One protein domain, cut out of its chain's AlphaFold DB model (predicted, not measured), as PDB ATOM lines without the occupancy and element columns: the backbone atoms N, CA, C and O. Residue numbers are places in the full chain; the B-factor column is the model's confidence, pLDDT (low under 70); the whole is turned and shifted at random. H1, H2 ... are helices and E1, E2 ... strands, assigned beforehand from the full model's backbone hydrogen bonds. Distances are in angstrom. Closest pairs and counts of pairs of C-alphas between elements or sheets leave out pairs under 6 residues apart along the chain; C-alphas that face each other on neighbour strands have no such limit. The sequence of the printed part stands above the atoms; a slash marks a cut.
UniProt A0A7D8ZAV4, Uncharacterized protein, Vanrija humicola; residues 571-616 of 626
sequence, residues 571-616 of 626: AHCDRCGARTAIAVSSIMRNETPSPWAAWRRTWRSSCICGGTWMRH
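Overview. This is residues 571 to 616 of the 626 residues of an uncharacterized protein of Vanrija humicola (UniProt A0A7D8ZAV4). A small antiparallel sheet of three short strands makes one end of an elongated outline, and H1 reaches away from it, its residues 600 to 605 by the sheet. From E2 a wide loop swings out to the far end, residues 584 to 592 standing free, and comes back to the free end of H1. The printed part has 46 residues, with E1, E2, H1 and E3 along it and the sheet order E2, E1, E3; the class is mixed, helices and strands, with under half of the residues in named elements. It is only just loose, close to compact, with a radius of gyration of the C-alphas of 11.8 A, and spans 35 by 19 by 11 A.

Along the chain. E1 is residues 571 to 573, 6.8 A long, from C-alpha 571 at (116.623, 79.312, 67.894). E2 is residues 579 to 581, 7.1 A. H1 is residues 595 to 605, 15.6 A, from C-alpha 595 at (125.942, 59.281, 69.025). E3 is residues 613 to 615, 6.6 A, with C-alpha 615 at (113.472, 81.934, 69.229).

Arrangement. E1 and E2 form a hairpin, antiparallel at 150 degrees, with N 571 and O 580 2.8 A apart, within hydrogen-bond range. E1 and E3 are antiparallel at 139 degrees, with N 572 and O 614 at 2.8 A. E2, H1 and E3 make a split strand-helix-strand unit, two strands running the same way with E1 between them, and its crossover is right-handed. H1 only grazes the sheet; the closest C-alphas of E2 and H1, those of Thr 580 and Arg 604, are 6.7 A apart. Every O i to N i+4 pair of H1 is within hydrogen-bond range.

Size, cuts and confidence. The C-alphas farthest apart, of Arg 575 and Asn 590, are 35.2 A apart. The printed part has no cut. The link from E2 to H1 is long, with 13 residues. Residues 582 to 592 and residue 616 have pLDDT under 70.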
ATOM      1  N   ALA A 571     116.224  78.537  66.735       81.75
ATOM      2  CA  ALA A 571     116.623  79.312  67.894       81.75
ATOM      3  C   ALA A 571     118.099  79.675  67.764       81.75
ATOM      4  O   ALA A 571     118.881  78.900  67.213       81.75
ATOM      5  N   HIS A 572     118.473  80.834  68.291       85.81
ATOM      6  CA  HIS A 572     119.858  81.252  68.440       85.81
ATOM      7  C   HIS A 572     120.209  81.369  69.922       85.81
ATOM      8  O   HIS A 572     119.347  81.626  70.758       85.81
ATOM      9  N   CYS A 573     121.466  81.155  70.272       87.62
ATOM     10  CA  CYS A 573     121.948  81.375  71.623       87.62
ATOM     11  C   CYS A 573     122.157  82.876  71.869       87.62
ATOM     12  O   CYS A 573     122.854  83.530  71.094       87.62
ATOM     13  N   ASP A 574     121.616  83.393  72.976       86.19
ATOM     14  CA  ASP A 574     121.761  84.790  73.417       86.19
ATOM     15  C   ASP A 574     123.220  85.236  73.642       86.19
ATOM     16  O   ASP A 574     123.535  86.417  73.521       86.19
ATOM     17  N   ARG A 575     124.125  84.302  73.960       87.44
ATOM     18  CA  ARG A 575     125.539  84.590  74.256       87.44
ATOM     19  C   ARG A 575     126.454  84.448  73.046       87.44
ATOM     20  O   ARG A 575     127.194  85.370  72.710       87.44
ATOM     21  N   CYS A 576     126.446  83.270  72.422       86.88
ATOM     22  CA  CYS A 576     127.422  82.908  71.392       86.88
ATOM     23  C   CYS A 576     126.864  82.941  69.964       86.88
ATOM     24  O   CYS A 576     127.592  82.603  69.031       86.88
ATOM     25  N   GLY A 577     125.576  83.259  69.788       85.00
ATOM     26  CA  GLY A 577     124.919  83.324  68.480       85.00
ATOM     27  C   GLY A 577     124.757  81.981  67.764       85.00
ATOM     28  O   GLY A 577     124.257  81.956  66.646       85.00
ATOM     29  N   ALA A 578     125.164  80.862  68.378       83.94
ATOM     30  CA  ALA A 578     125.008  79.539  67.778       83.94
ATOM     31  C   ALA A 578     123.533  79.251  67.497       83.94
ATOM     32  O   ALA A 578     122.674  79.763  68.211       83.94
ATOM     33  N   ARG A 579     123.232  78.427  66.492       81.81
ATOM     34  CA  ARG A 579     121.856  78.139  66.071       81.81
ATOM     35  C   ARG A 579     121.465  76.684  66.320       81.81
ATOM     36  O   ARG A 579     122.290  75.770  66.307       81.81
ATOM     37  N   THR A 580     120.177  76.453  66.540       77.62
ATOM     38  CA  THR A 580     119.583  75.116  66.650       77.62
ATOM     39  C   THR A 580     118.179  75.101  66.054       77.62
ATOM     40  O   THR A 580     117.508  76.129  65.988       77.62
ATOM     41  N   ALA A 581     117.714  73.934  65.609       73.44
ATOM     42  CA  ALA A 581     116.342  73.770  65.137       73.44
ATOM     43  C   ALA A 581     115.387  73.569  66.321       73.44
ATOM     44  O   ALA A 581     115.585  72.667  67.142       73.44
ATOM     45  N   ILE A 582     114.314  74.356  66.360       65.88
ATOM     46  CA  ILE A 582     113.160  74.159  67.235       65.88
ATOM     47  C   ILE A 582     112.294  73.095  66.552       65.88
ATOM     48  O   ILE A 582     111.666  73.363  65.533       65.88
ATOM     49  N   ALA A 583     112.277  71.861  67.053       60.00
ATOM     50  CA  ALA A 583     111.417  70.818  66.494       60.00
ATOM     51  C   ALA A 583     110.621  70.104  67.587       60.00
ATOM     52  O   ALA A 583     111.168  69.730  68.625       60.00
ATOM     53  N   VAL A 584     109.333  69.914  67.289       48.53
ATOM     54  CA  VAL A 584     108.346  69.136  68.044       48.53
ATOM     55  C   VAL A 584     108.883  67.719  68.244       48.53
ATOM     56  O   VAL A 584     109.397  67.099  67.315       48.53
ATOM     57  N   SER A 585     108.811  67.237  69.479       41.81
ATOM     58  CA  SER A 585     109.280  65.929  69.930       41.81
ATOM     59  C   SER A 585     108.877  64.788  68.985       41.81
ATOM     60  O   SER A 585     107.747  64.309  69.037       41.81
ATOM     61  N   SER A 586     109.810  64.281  68.176       41.84
ATOM     62  CA  SER A 586     109.699  62.913  67.667       41.84
ATOM     63  C   SER A 586     110.224  61.988  68.764       41.84
ATOM     64  O   SER A 586     111.435  61.809  68.917       41.84
ATOM     65  N   ILE A 587     109.313  61.455  69.573       41.47
ATOM     66  CA  ILE A 587     109.605  60.378  70.519       41.47
ATOM     67  C   ILE A 587     110.003  59.159  69.675       41.47
ATOM     68  O   ILE A 587     109.144  58.435  69.175       41.47
ATOM     69  N   MET A 588     111.303  58.963  69.456       42.72
ATOM     70  CA  MET A 588     111.829  57.705  68.928       42.72
ATOM     71  C   MET A 588     111.593  56.641  70.003       42.72
ATOM     72  O   MET A 588     112.176  56.709  71.085       42.72
ATOM     73  N   ARG A 589     110.676  55.706  69.732       41.78
ATOM     74  CA  ARG A 589     110.412  54.541  70.582       41.78
ATOM     75  C   ARG A 589     111.559  53.530  70.404       41.78
ATOM     76  O   ARG A 589     111.838  53.128  69.284       41.78
ATOM     77  N   ASN A 590     112.167  53.108  71.513       42.50
ATOM     78  CA  ASN A 590     112.912  51.850  71.717       42.50
ATOM     79  C   ASN A 590     114.242  51.560  70.977       42.50
ATOM     80  O   ASN A 590     114.768  50.468  71.177       42.50
ATOM     81  N   GLU A 591     114.853  52.482  70.228       55.34
ATOM     82  CA  GLU A 591     116.216  52.276  69.689       55.34
ATOM     83  C   GLU A 591     117.272  53.089  70.453       55.34
ATOM     84  O   GLU A 591     117.047  54.251  70.813       55.34
ATOM     85  N   THR A 592     118.443  52.485  70.696       63.53
ATOM     86  CA  THR A 592     119.625  53.190  71.204       63.53
ATOM     87  C   THR A 592     119.970  54.296  70.209       63.53
ATOM     88  O   THR A 592     120.247  54.006  69.045       63.53
ATOM     89  N   PRO A 593     119.918  55.574  70.607       72.88
ATOM     90  CA  PRO A 593     120.176  56.657  69.671       72.88
ATOM     91  C   PRO A 593     121.608  56.614  69.163       72.88
ATOM     92  O   PRO A 593     122.527  56.375  69.946       72.88
ATOM     93  N   SER A 594     121.800  56.942  67.884       78.69
ATOM     94  CA  SER A 594     123.144  57.190  67.365       78.69
ATOM     95  C   SER A 594     123.849  58.277  68.195       78.69
ATOM     96  O   SER A 594     123.171  59.167  68.738       78.69
ATOM     97  N   PRO A 595     125.192  58.263  68.288       85.50
ATOM     98  CA  PRO A 595     125.942  59.281  69.025       85.50
ATOM     99  C   PRO A 595     125.582  60.709  68.599       85.50
ATOM    100  O   PRO A 595     125.378  61.581  69.443       85.50
ATOM    101  N   TRP A 596     125.371  60.929  67.299       83.25
ATOM    102  CA  TRP A 596     124.882  62.200  66.771       83.25
ATOM    103  C   TRP A 596     123.484  62.577  67.284       83.25
ATOM    104  O   TRP A 596     123.233  63.730  67.641       83.25
ATOM    105  N   ALA A 597     122.548  61.625  67.345       80.31
ATOM    106  CA  ALA A 597     121.204  61.877  67.861       80.31
ATOM    107  C   ALA A 597     121.208  62.180  69.369       80.31
ATOM    108  O   ALA A 597     120.408  63.002  69.826       80.31
ATOM    109  N   ALA A 598     122.102  61.545  70.132       82.81
ATOM    110  CA  ALA A 598     122.328  61.855  71.540       82.81
ATOM    111  C   ALA A 598     122.934  63.258  71.711       82.81
ATOM    112  O   ALA A 598     122.370  64.078  72.435       82.81
ATOM    113  N   TRP A 599     123.998  63.577  70.969       85.44
ATOM    114  CA  TRP A 599     124.615  64.904  70.964       85.44
ATOM    115  C   TRP A 599     123.609  66.007  70.606       85.44
ATOM    116  O   TRP A 599     123.464  66.990  71.332       85.44
ATOM    117  N   ARG A 600     122.822  65.812  69.542       79.94
ATOM    118  CA  ARG A 600     121.793  66.761  69.092       79.94
ATOM    119  C   ARG A 600     120.728  67.012  70.161       79.94
ATOM    120  O   ARG A 600     120.202  68.122  70.244       79.94
ATOM    121  N   ARG A 601     120.377  66.002  70.968       79.69
ATOM    122  CA  ARG A 601     119.463  66.176  72.108       79.69
ATOM    123  C   ARG A 601     120.077  67.071  73.180       79.69
ATOM    124  O   ARG A 601     119.414  68.017  73.596       79.69
ATOM    125  N   THR A 602     121.335  66.833  73.540       81.44
ATOM    126  CA  THR A 602     122.072  67.660  74.506       81.44
ATOM    127  C   THR A 602     122.224  69.104  74.018       81.44
ATOM    128  O   THR A 602     121.917  70.041  74.753       81.44
ATOM    129  N   TRP A 603     122.583  69.302  72.746       82.06
ATOM    130  CA  TRP A 603     122.677  70.629  72.127       82.06
ATOM    131  C   TRP A 603     121.347  71.393  72.182       82.06
ATOM    132  O   TRP A 603     121.304  72.591  72.438       82.06
ATOM    133  N   ARG A 604     120.216  70.708  71.983       78.50
ATOM    134  CA  ARG A 604     118.888  71.335  72.077       78.50
ATOM    135  C   ARG A 604     118.494  71.700  73.504       78.50
ATOM    136  O   ARG A 604     117.778  72.682  73.673       78.50
ATOM    137  N   SER A 605     118.933  70.941  74.509       77.50
ATOM    138  CA  SER A 605     118.647  71.279  75.908       77.50
ATOM    139  C   SER A 605     119.440  72.487  76.392       77.50
ATOM    140  O   SER A 605     118.913  73.284  77.161       77.50
ATOM    141  N   SER A 606     120.679  72.658  75.927       79.44
ATOM    142  CA  SER A 606     121.536  73.767  76.343       79.44
ATOM    143  C   SER A 606     122.601  74.071  75.295       79.44
ATOM    144  O   SER A 606     123.177  73.175  74.679       79.44
ATOM    145  N   CYS A 607     122.879  75.359  75.086       86.06
ATOM    146  CA  CYS A 607     124.009  75.750  74.255       86.06
ATOM    147  C   CYS A 607     125.325  75.442  74.985       86.06
ATOM    148  O   CYS A 607     125.417  75.603  76.203       86.06
ATOM    149  N   ILE A 608     126.376  75.083  74.245       85.00
ATOM    150  CA  ILE A 608     127.694  74.772  74.818       85.00
ATOM    151  C   ILE A 608     128.287  75.895  75.675       85.00
ATOM    152  O   ILE A 608     129.015  75.619  76.625       85.00
ATOM    153  N   CYS A 609     127.973  77.158  75.380       85.31
ATOM    154  CA  CYS A 609     128.434  78.294  76.180       85.31
ATOM    155  C   CYS A 609     127.566  78.556  77.432       85.31
ATOM    156  O   CYS A 609     127.699  79.604  78.065       85.31
ATOM    157  N   GLY A 610     126.616  77.668  77.748       79.69
ATOM    158  CA  GLY A 610     125.644  77.847  78.833       79.69
ATOM    159  C   GLY A 610     124.623  78.961  78.577       79.69
ATOM    160  O   GLY A 610     124.025  79.473  79.515       79.69
ATOM    161  N   GLY A 611     124.476  79.412  77.327       82.75
ATOM    162  CA  GLY A 611     123.481  80.419  76.958       82.75
ATOM    163  C   GLY A 611     122.105  79.815  76.690       82.75
ATOM    164  O   GLY A 611     121.968  78.618  76.424       82.75
ATOM    165  N   THR A 612     121.082  80.662  76.753       82.75
ATOM    166  CA  THR A 612     119.686  80.267  76.561       82.75
ATOM    167  C   THR A 612     119.316  80.343  75.081       82.75
ATOM    168  O   THR A 612     119.732  81.252  74.361       82.75
ATOM    169  N   TRP A 613     118.521  79.380  74.617       85.44
ATOM    170  CA  TRP A 613     117.976  79.377  73.264       85.44
ATOM    171  C   TRP A 613     116.851  80.411  73.128       85.44
ATOM    172  O   TRP A 613     115.784  80.267  73.723       85.44
ATOM    173  N   MET A 614     117.078  81.433  72.308       83.31
ATOM    174  CA  MET A 614     116.119  82.473  71.947       83.31
ATOM    175  C   MET A 614     115.492  82.142  70.598       83.31
ATOM    176  O   MET A 614     116.196  81.863  69.628       83.31
ATOM    177  N   ARG A 615     114.159  82.162  70.509       80.88
ATOM    178  CA  ARG A 615     113.472  81.934  69.229       80.88
ATOM    179  C   ARG A 615     113.832  83.055  68.262       80.88
ATOM    180  O   ARG A 615     113.716  84.225  68.618       80.88
ATOM    181  N   HIS A 616     114.232  82.703  67.044       67.81
ATOM    182  CA  HIS A 616     114.319  83.695  65.987       67.81
ATOM    183  C   HIS A 616     112.885  84.120  65.635       67.81
ATOM    184  O   HIS A 616     112.064  83.239  65.348       67.81
TER     185      HIS A 616